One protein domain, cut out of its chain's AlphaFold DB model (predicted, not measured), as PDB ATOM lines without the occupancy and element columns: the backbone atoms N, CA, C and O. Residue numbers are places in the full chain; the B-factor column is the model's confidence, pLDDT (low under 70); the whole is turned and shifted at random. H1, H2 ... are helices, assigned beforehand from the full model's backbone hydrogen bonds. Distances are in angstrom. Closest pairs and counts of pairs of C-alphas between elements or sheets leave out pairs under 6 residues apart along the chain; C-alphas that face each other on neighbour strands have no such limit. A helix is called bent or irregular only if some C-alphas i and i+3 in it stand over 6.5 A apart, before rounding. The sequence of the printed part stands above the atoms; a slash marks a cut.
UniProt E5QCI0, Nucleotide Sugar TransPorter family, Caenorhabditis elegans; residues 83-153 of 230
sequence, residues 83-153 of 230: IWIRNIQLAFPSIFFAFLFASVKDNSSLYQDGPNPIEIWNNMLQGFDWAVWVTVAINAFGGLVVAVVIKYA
ATOM      1  N   ILE A  83      18.667  -0.016 247.430       86.81
ATOM      2  CA  ILE A  83      19.495   0.242 246.229       86.81
ATOM      3  C   ILE A  83      18.775  -0.252 244.981       86.81
ATOM      4  O   ILE A  83      18.751   0.419 243.957       86.81
ATOM      5  N   TRP A  84      18.164  -1.427 245.097       88.69
ATOM      6  CA  TRP A  84      17.475  -2.104 244.012       88.69
ATOM      7  C   TRP A  84      16.292  -1.287 243.505       88.69
ATOM      8  O   TRP A  84      16.166  -1.089 242.301       88.69
ATOM      9  N   ILE A  85      15.475  -0.731 244.406       89.94
ATOM     10  CA  ILE A  85      14.338   0.088 243.982       89.94
ATOM     11  C   ILE A  85      14.803   1.441 243.428       89.94
ATOM     12  O   ILE A  85      14.222   1.917 242.458       89.94
ATOM     13  N   ARG A  86      15.892   2.030 243.950       88.56
ATOM     14  CA  ARG A  86      16.516   3.216 243.334       88.56
ATOM     15  C   ARG A  86      17.040   2.914 241.931       88.56
ATOM     16  O   ARG A  86      16.821   3.709 241.026       88.56
ATOM     17  N   ASN A  87      17.661   1.756 241.726       89.00
ATOM     18  CA  ASN A  87      18.144   1.340 240.414       89.00
ATOM     19  C   ASN A  87      16.988   1.114 239.423       89.00
ATOM     20  O   ASN A  87      17.070   1.557 238.283       89.00
ATOM     21  N   ILE A  88      15.876   0.518 239.868       91.12
ATOM     22  CA  ILE A  88      14.655   0.372 239.052       91.12
ATOM     23  C   ILE A  88      14.055   1.743 238.707       91.12
ATOM     24  O   ILE A  88      13.706   1.991 237.554       91.12
ATOM     25  N   GLN A  89      13.976   2.656 239.680       92.12
ATOM     26  CA  GLN A  89      13.478   4.020 239.470       92.12
ATOM     27  C   GLN A  89      14.325   4.818 238.476       92.12
ATOM     28  O   GLN A  89      13.784   5.686 237.802       92.12
ATOM     29  N   LEU A  90      15.626   4.536 238.381       88.06
ATOM     30  CA  LEU A  90      16.514   5.152 237.393       88.06
ATOM     31  C   LEU A  90      16.453   4.438 236.035       88.06
ATOM     32  O   LEU A  90      16.547   5.089 234.996       88.06
ATOM     33  N   ALA A  91      16.233   3.122 236.022       91.19
ATOM     34  CA  ALA A  91      16.093   2.342 234.795       91.19
ATOM     35  C   ALA A  91      14.797   2.664 234.034       91.19
ATOM     36  O   ALA A  91      14.808   2.725 232.806       91.19
ATOM     37  N   PHE A  92      13.692   2.917 234.740       92.62
ATOM     38  CA  PHE A  92      12.397   3.208 234.118       92.62
ATOM     39  C   PHE A  92      12.412   4.447 233.194       92.62
ATOM     40  O   PHE A  92      12.060   4.314 232.026       92.62
ATOM     41  N   PRO A  93      12.873   5.640 233.615       91.69
ATOM     42  CA  PRO A  93      13.028   6.766 232.697       91.69
ATOM     43  C   PRO A  93      14.131   6.516 231.656       91.69
ATOM     44  O   PRO A  93      14.013   6.987 230.527       91.69
ATOM     45  N   SER A  94      15.171   5.739 231.985       89.38
ATOM     46  CA  SER A  94      16.221   5.382 231.022       89.38
ATOM     47  C   SER A  94      15.680   4.578 229.838       89.38
ATOM     48  O   SER A  94      16.102   4.837 228.714       89.38
ATOM     49  N   ILE A  95      14.750   3.637 230.051       91.62
ATOM     50  CA  ILE A  95      14.145   2.856 228.956       91.62
ATOM     51  C   ILE A  95      13.359   3.770 228.008       91.62
ATOM     52  O   ILE A  95      13.447   3.631 226.791       91.62
ATOM     53  N   PHE A  96      12.652   4.755 228.569       93.44
ATOM     54  CA  PHE A  96      11.861   5.716 227.812       93.44
ATOM     55  C   PHE A  96      12.748   6.616 226.945       93.44
ATOM     56  O   PHE A  96      12.519   6.742 225.743       93.44
ATOM     57  N   PHE A  97      13.807   7.190 227.526       90.56
ATOM     58  CA  PHE A  97      14.755   8.007 226.766       90.56
ATOM     59  C   PHE A  97      15.552   7.190 225.743       90.56
ATOM     60  O   PHE A  97      15.805   7.693 224.652       90.56
ATOM     61  N   ALA A  98      15.904   5.938 226.050       88.19
ATOM     62  CA  ALA A  98      16.567   5.050 225.098       88.19
ATOM     63  C   ALA A  98      15.676   4.767 223.879       88.19
ATOM     64  O   ALA A  98      16.145   4.865 222.746       88.19
ATOM     65  N   PHE A  99      14.386   4.497 224.099       88.94
ATOM     66  CA  PHE A  99      13.422   4.295 223.019       88.94
ATOM     67  C   PHE A  99      13.199   5.564 222.182       88.94
ATOM     68  O   PHE A  99      13.190   5.495 220.952       88.94
ATOM     69  N   LEU A 100      13.075   6.734 222.824       90.81
ATOM     70  CA  LEU A 100      12.972   8.012 222.112       90.81
ATOM     71  C   LEU A 100      14.219   8.300 221.275       90.81
ATOM     72  O   LEU A 100      14.104   8.692 220.117       90.81
ATOM     73  N   PHE A 101      15.409   8.087 221.837       87.06
ATOM     74  CA  PHE A 101      16.661   8.312 221.124       87.06
ATOM     75  C   PHE A 101      16.810   7.366 219.929       87.06
ATOM     76  O   PHE A 101      17.162   7.823 218.842       87.06
ATOM     77  N   ALA A 102      16.482   6.081 220.102       86.44
ATOM     78  CA  ALA A 102      16.438   5.111 219.010       86.44
ATOM     79  C   ALA A 102      15.451   5.552 217.918       86.44
ATOM     80  O   ALA A 102      15.820   5.622 216.749       86.44
ATOM     81  N   SER A 103      14.238   5.964 218.302       86.81
ATOM     82  CA  SER A 103      13.206   6.432 217.366       86.81
ATOM     83  C   SER A 103      13.617   7.681 216.587       86.81
ATOM     84  O   SER A 103      13.254   7.807 215.424       86.81
ATOM     85  N   VAL A 104      14.362   8.611 217.194       88.88
ATOM     86  CA  VAL A 104      14.833   9.833 216.515       88.88
ATOM     87  C   VAL A 104      16.023   9.541 215.604       88.88
ATOM     88  O   VAL A 104      16.077  10.055 214.488       88.88
ATOM     89  N   LYS A 105      16.982   8.735 216.071       85.69
ATOM     90  CA  LYS A 105      18.220   8.445 215.342       85.69
ATOM     91  C   LYS A 105      17.985   7.509 214.157       85.69
ATOM     92  O   LYS A 105      18.479   7.783 213.067       85.69
ATOM     93  N   ASP A 106      17.215   6.450 214.376       84.56
ATOM     94  CA  ASP A 106      17.038   5.345 213.433       84.56
ATOM     95  C   ASP A 106      15.594   5.282 212.893       84.56
ATOM     96  O   ASP A 106      15.133   4.232 212.453       84.56
ATOM     97  N   ASN A 107      14.880   6.422 212.882       81.81
ATOM     98  CA  ASN A 107      13.483   6.557 212.435       81.81
ATOM     99  C   ASN A 107      13.217   5.850 211.092       81.81
ATOM    100  O   ASN A 107      12.287   5.065 210.939       81.81
ATOM    101  N   SER A 108      14.092   6.079 210.113       80.44
ATOM    102  CA  SER A 108      13.942   5.520 208.771       80.44
ATOM    103  C   SER A 108      14.179   4.017 208.685       80.44
ATOM    104  O   SER A 108      13.833   3.449 207.662       80.44
ATOM    105  N   SER A 109      14.802   3.384 209.684       82.12
ATOM    106  CA  SER A 109      15.056   1.933 209.719       82.12
ATOM    107  C   SER A 109      14.076   1.206 210.636       82.12
ATOM    108  O   SER A 109      13.642   0.103 210.332       82.12
ATOM    109  N   LEU A 110      13.661   1.854 211.723       82.81
ATOM    110  CA  LEU A 110      12.731   1.289 212.697       82.81
ATOM    111  C   LEU A 110      11.299   1.176 212.167       82.81
ATOM    112  O   LEU A 110      10.626   0.192 212.461       82.81
ATOM    113  N   TYR A 111      10.849   2.149 211.370       84.50
ATOM    114  CA  TYR A 111       9.469   2.225 210.877       84.50
ATOM    115  C   TYR A 111       9.321   1.815 209.400       84.50
ATOM    116  O   TYR A 111       8.339   2.195 208.763       84.50
ATOM    117  N   GLN A 112      10.282   1.068 208.831       81.94
ATOM    118  CA  GLN A 112      10.231   0.662 207.412       81.94
ATOM    119  C   GLN A 112       9.031  -0.228 207.090       81.94
ATOM    120  O   GLN A 112       8.383  -0.021 206.069       81.94
ATOM    121  N   ASP A 113       8.719  -1.172 207.976       81.12
ATOM    122  CA  ASP A 113       7.656  -2.161 207.756       81.12
ATOM    123  C   ASP A 113       6.272  -1.674 208.222       81.12
ATOM    124  O   ASP A 113       5.251  -2.280 207.910       81.12
ATOM    125  N   GLY A 114       6.220  -0.516 208.891       80.81
ATOM    126  CA  GLY A 114       4.994   0.108 209.377       80.81
ATOM    127  C   GLY A 114       5.055   0.494 210.860       80.81
ATOM    128  O   GLY A 114       6.074   0.321 211.528       80.81
ATOM    129  N   PRO A 115       3.962   1.053 211.410       82.75
ATOM    130  CA  PRO A 115       3.881   1.475 212.810       82.75
ATOM    131  C   PRO A 115       3.497   0.336 213.773       82.75
ATOM    132  O   PRO A 115       3.146   0.599 214.926       82.75
ATOM    133  N   ASN A 116       3.503  -0.925 213.326       87.44
ATOM    134  CA  ASN A 116       3.104  -2.045 214.169       87.44
ATOM    135  C   ASN A 116       4.162  -2.299 215.262       87.44
ATOM    136  O   ASN A 116       5.344  -2.449 214.950       87.44
ATOM    137  N   PRO A 117       3.773  -2.438 216.544       84.94
ATOM    138  CA  PRO A 117       4.729  -2.587 217.648       84.94
ATOM    139  C   PRO A 117       5.586  -3.859 217.555       84.94
ATOM    140  O   PRO A 117       6.715  -3.881 218.038       84.94
ATOM    141  N   ILE A 118       5.063  -4.913 216.925       85.88
ATOM    142  CA  ILE A 118       5.760  -6.195 216.756       85.88
ATOM    143  C   ILE A 118       6.886  -6.070 215.716       85.88
ATOM    144  O   ILE A 118       7.971  -6.611 215.915       85.88
ATOM    145  N   GLU A 119       6.651  -5.324 214.635       85.12
ATOM    146  CA  GLU A 119       7.635  -5.096 213.569       85.12
ATOM    147  C   GLU A 119       8.753  -4.174 214.047       85.12
ATOM    148  O   GLU A 119       9.925  -4.483 213.852       85.12
ATOM    149  N   ILE A 120       8.410  -3.120 214.795       85.12
ATOM    150  CA  ILE A 120       9.398  -2.238 215.431       85.12
ATOM    151  C   ILE A 120      10.327  -3.052 216.342       85.12
ATOM    152  O   ILE A 120      11.542  -2.881 216.296       85.12
ATOM    153  N   TRP A 121       9.782  -3.981 217.138       84.62
ATOM    154  CA  TRP A 121      10.593  -4.829 218.016       84.62
ATOM    155  C   TRP A 121      11.515  -5.782 217.241       84.62
ATOM    156  O   TRP A 121      12.686  -5.928 217.597       84.62
ATOM    157  N   ASN A 122      11.023  -6.388 216.158       85.25
ATOM    158  CA  ASN A 122      11.845  -7.228 215.283       85.25
ATOM    159  C   ASN A 122      12.962  -6.427 214.605       85.25
ATOM    160  O   ASN A 122      14.098  -6.898 214.544       85.25
ATOM    161  N   ASN A 123      12.665  -5.204 214.168       85.94
ATOM    162  CA  ASN A 123      13.633  -4.319 213.527       85.94
ATOM    163  C   ASN A 123      14.683  -3.809 214.522       85.94
ATOM    164  O   ASN A 123      15.857  -3.703 214.174       85.94
ATOM    165  N   MET A 124      14.310  -3.581 215.787       84.25
ATOM    166  CA  MET A 124      15.258  -3.244 216.860       84.25
ATOM    167  C   MET A 124      16.223  -4.388 217.200       84.25
ATOM    168  O   MET A 124      17.362  -4.131 217.587       84.25
ATOM    169  N   LEU A 125      15.773  -5.639 217.088       86.75
ATOM    170  CA  LEU A 125      16.576  -6.828 217.391       86.75
ATOM    171  C   LEU A 125      17.234  -7.441 216.148       86.75
ATOM    172  O   LEU A 125      17.811  -8.529 216.220       86.75
ATOM    173  N   GLN A 126      17.183  -6.761 215.005       86.06
ATOM    174  CA  GLN A 126      17.810  -7.250 213.789       86.06
ATOM    175  C   GLN A 126      19.340  -7.293 213.958       86.06
ATOM    176  O   GLN A 126      19.975  -6.306 214.319       86.06
ATOM    177  N   GLY A 127      19.944  -8.461 213.714       85.50
ATOM    178  CA  GLY A 127      21.393  -8.658 213.862       85.50
ATOM    179  C   GLY A 127      21.880  -8.905 215.297       85.50
ATOM    180  O   GLY A 127      23.087  -8.863 215.538       85.50
ATOM    181  N   PHE A 128      20.982  -9.184 216.251       89.44
ATOM    182  CA  PHE A 128      21.369  -9.607 217.601       89.44
ATOM    183  C   PHE A 128      21.963 -11.023 217.598       89.44
ATOM    184  O   PHE A 128      21.240 -12.018 217.565       89.44
ATOM    185  N   ASP A 129      23.289 -11.107 217.668       92.12
ATOM    186  CA  ASP A 129      24.018 -12.369 217.825       92.12
ATOM    187  C   ASP A 129      24.319 -12.678 219.309       92.12
ATOM    188  O   ASP A 129      24.163 -11.826 220.194       92.12
ATOM    189  N   TRP A 130      24.792 -13.891 219.606       93.00
ATOM    190  CA  TRP A 130      25.146 -14.338 220.960       93.00
ATOM    191  C   TRP A 130      26.153 -13.397 221.646       93.00
ATOM    192  O   TRP A 130      26.039 -13.130 222.842       93.00
ATOM    193  N   ALA A 131      27.097 -12.830 220.888       90.38
ATOM    194  CA  ALA A 131      28.084 -11.880 221.401       90.38
ATOM    195  C   ALA A 131      27.441 -10.567 221.891       90.38
ATOM    196  O   ALA A 131      27.895  -9.977 222.879       90.38
ATOM    197  N   VAL A 132      26.354 -10.123 221.247       92.19
ATOM    198  CA  VAL A 132      25.595  -8.938 221.674       92.19
ATOM    199  C   VAL A 132      24.893  -9.231 222.994       92.19
ATOM    200  O   VAL A 132      24.998  -8.436 223.926       92.19
ATOM    201  N   TRP A 133      24.274 -10.407 223.131       90.69
ATOM    202  CA  TRP A 133      23.653 -10.835 224.387       90.69
ATOM    203  C   TRP A 133      24.647 -10.903 225.548       90.69
ATOM    204  O   TRP A 133      24.350 -10.405 226.636       90.69
ATOM    205  N   VAL A 134      25.852 -11.433 225.314       91.12
ATOM    206  CA  VAL A 134      26.932 -11.429 226.316       91.12
ATOM    207  C   VAL A 134      27.331  -9.996 226.684       91.12
ATOM    208  O   VAL A 134      27.475  -9.682 227.865       91.12
ATOM    209  N   THR A 135      27.445  -9.105 225.696       83.75
ATOM    210  CA  THR A 135      27.790  -7.691 225.912       83.75
ATOM    211  C   THR A 135      26.705  -6.940 226.694       83.75
ATOM    212  O   THR A 135      27.008  -6.115 227.557       83.75
ATOM    213  N   VAL A 136      25.429  -7.231 226.444       88.19
ATOM    214  CA  VAL A 136      24.310  -6.667 227.212       88.19
ATOM    215  C   VAL A 136      24.342  -7.178 228.651       88.19
ATOM    216  O   VAL A 136      24.236  -6.379 229.581       88.19
ATOM    217  N   ALA A 137      24.562  -8.480 228.850       89.44
ATOM    218  CA  ALA A 137      24.626  -9.083 230.179       89.44
ATOM    219  C   ALA A 137      25.784  -8.518 231.020       89.44
ATOM    220  O   ALA A 137      25.570  -8.128 232.169       89.44
ATOM    221  N   ILE A 138      26.991  -8.410 230.450       80.88
ATOM    222  CA  ILE A 138      28.159  -7.878 231.170       80.88
ATOM    223  C   ILE A 138      28.012  -6.382 231.476       80.88
ATOM    224  O   ILE A 138      28.378  -5.955 232.569       80.88
ATOM    225  N   ASN A 139      27.420  -5.588 230.573       83.31
ATOM    226  CA  ASN A 139      27.158  -4.167 230.827       83.31
ATOM    227  C   ASN A 139      26.082  -3.966 231.898       83.31
ATOM    228  O   ASN A 139      26.251  -3.129 232.786       83.31
ATOM    229  N   ALA A 140      25.002  -4.752 231.862       83.81
ATOM    230  CA  ALA A 140      23.957  -4.707 232.881       83.81
ATOM    231  C   ALA A 140      24.510  -5.095 234.261       83.81
ATOM    232  O   ALA A 140      24.295  -4.381 235.243       83.81
ATOM    233  N   PHE A 141      25.285  -6.181 234.329       84.94
ATOM    234  CA  PHE A 141      25.956  -6.598 235.558       84.94
ATOM    235  C   PHE A 141      26.959  -5.543 236.043       84.94
ATOM    236  O   PHE A 141      26.945  -5.180 237.218       84.94
ATOM    237  N   GLY A 142      27.769  -4.980 235.143       83.50
ATOM    238  CA  GLY A 142      28.711  -3.906 235.457       83.50
ATOM    239  C   GLY A 142      28.024  -2.669 236.043       83.50
ATOM    240  O   GLY A 142      28.486  -2.131 237.048       83.50
ATOM    241  N   GLY A 143      26.878  -2.260 235.487       85.81
ATOM    242  CA  GLY A 143      26.068  -1.161 236.020       85.81
ATOM    243  C   GLY A 143      25.540  -1.433 237.434       85.81
ATOM    244  O   GLY A 143      25.607  -0.556 238.300       85.81
ATOM    245  N   LEU A 144      25.088  -2.664 237.703       89.19
ATOM    246  CA  LEU A 144      24.664  -3.086 239.043       89.19
ATOM    247  C   LEU A 144      25.827  -3.075 240.043       89.19
ATOM    248  O   LEU A 144      25.679  -2.550 241.147       89.19
ATOM    249  N   VAL A 145      26.995  -3.595 239.652       87.44
ATOM    250  CA  VAL A 145      28.208  -3.569 240.485       87.44
ATOM    251  C   VAL A 145      28.614  -2.130 240.800       87.44
ATOM    252  O   VAL A 145      28.901  -1.818 241.953       87.44
ATOM    253  N   VAL A 146      28.566  -1.224 239.818       85.00
ATOM    254  CA  VAL A 146      28.846   0.203 240.032       85.00
ATOM    255  C   VAL A 146      27.881   0.822 241.048       85.00
ATOM    256  O   VAL A 146      28.323   1.567 241.922       85.00
ATOM    257  N   ALA A 147      26.587   0.497 240.992       86.50
ATOM    258  CA  ALA A 147      25.612   0.981 241.972       86.50
ATOM    259  C   ALA A 147      25.910   0.490 243.398       86.50
ATOM    260  O   ALA A 147      25.825   1.266 244.353       86.50
ATOM    261  N   VAL A 148      26.310  -0.774 243.542       88.38
ATOM    262  CA  VAL A 148      26.737  -1.353 244.825       88.38
ATOM    263  C   VAL A 148      28.002  -0.657 245.335       88.38
ATOM    264  O   VAL A 148      28.033  -0.220 246.484       88.38
ATOM    265  N   VAL A 149      29.015  -0.468 244.486       85.94
ATOM    266  CA  VAL A 149      30.259   0.225 244.864       85.94
ATOM    267  C   VAL A 149      29.979   1.654 245.332       85.94
ATOM    268  O   VAL A 149      30.521   2.069 246.348       85.94
ATOM    269  N   ILE A 150      29.094   2.396 244.661       86.31
ATOM    270  CA  ILE A 150      28.755   3.774 245.061       86.31
ATOM    271  C   ILE A 150      27.982   3.817 246.390       86.31
ATOM    272  O   ILE A 150      28.145   4.762 247.158       86.31
ATOM    273  N   LYS A 151      27.147   2.811 246.685       84.94
ATOM    274  CA  LYS A 151      26.441   2.704 247.974       84.94
ATOM    275  C   LYS A 151      27.410   2.470 249.133       84.94
ATOM    276  O   LYS A 151      27.263   3.114 250.168       84.94
ATOM    277  N   TYR A 152      28.296   1.483 248.991       86.06
ATOM    278  CA  TYR A 152      29.109   0.968 250.101       86.06
ATOM    279  C   TYR A 152      30.489   1.620 250.209       86.06
ATOM    280  O   TYR A 152      31.112   1.545 251.262       86.06
ATOM    281  N   ALA A 153      30.952   2.261 249.141       86.56
ATOM    282  CA  ALA A 153      32.125   3.120 249.130       86.56
ATOM    283  C   ALA A 153      31.707   4.532 248.681       86.56
ATOM    284  O   ALA A 153      30.699   5.053 249.152       86.56
TER     285      ALA A 153
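What this domain is: This is residues 83 to 153 of the 230 residues of the protein "Nucleotide Sugar TransPorter family" of Caenorhabditis elegans (UniProt E5QCI0). Two long helices, H1 and H4, meet near the start of H1 and the end of H4 and spread from there as an open V, and the small helices H2 and H3 with their links span the wide end. The frame is loosely formed: residues 88 to 98 of H1 and residues 127 to 142, of which 130 to 142 belong to H4, stand free. The printed part has 71 residues with four named helices, H1, H2, H3 and H4 along the chain, and no named strand; the class is all helix. It is loose, with a radius of gyration of the C-alphas of 15.4 A, and elongated, spanning 48 by 26 by 19 A.

How they stand to each other: Start at H1, residues 83 to 105, whose residues 83 to 87 alone touch residues 144 to 151 of H4, residues 130 to 152. Look there for their closest C-alphas, those of Ile 83 and Ala 147, 7.5 A apart. The two helices run opposite ways at a steep tilt of 43 degrees. H2, residues 107 to 110, is close to H1 but not clearly touching, the closest C-alphas being those of Ser 103 and Leu 110 at 7.0 A. H2 touches H3, residues 117 to 124, closest at the C-alphas of Leu 110 and Ile 120, 5.6 A apart. H3 is apart from both H1 and H4. Every O i to N i+4 pair is within hydrogen-bond range in H3 and H4, and 17 of 19 are in H1; H2 is too short for such a pair.

Where its parts are: Find C-alpha 83 at (19.495, 0.242, 246.229); from there H1 runs 32.0 A to C-alpha 105. H1 is neither bent nor irregular, but only just: C-alphas 90 and 93 are 6.1 A apart. H2 measures 5.3 A and H3 10.6 A. H4 runs 33.2 A from C-alpha 130 at (25.146, -14.338, 220.960) to C-alpha 152 at (29.109, 0.968, 250.101).

The domain as a whole: The C-alphas farthest apart are those of Asp 113 and Ala 153, at 48.4 A. The printed part has no cut and no long link. No printed residue is under 70 in pLDDT.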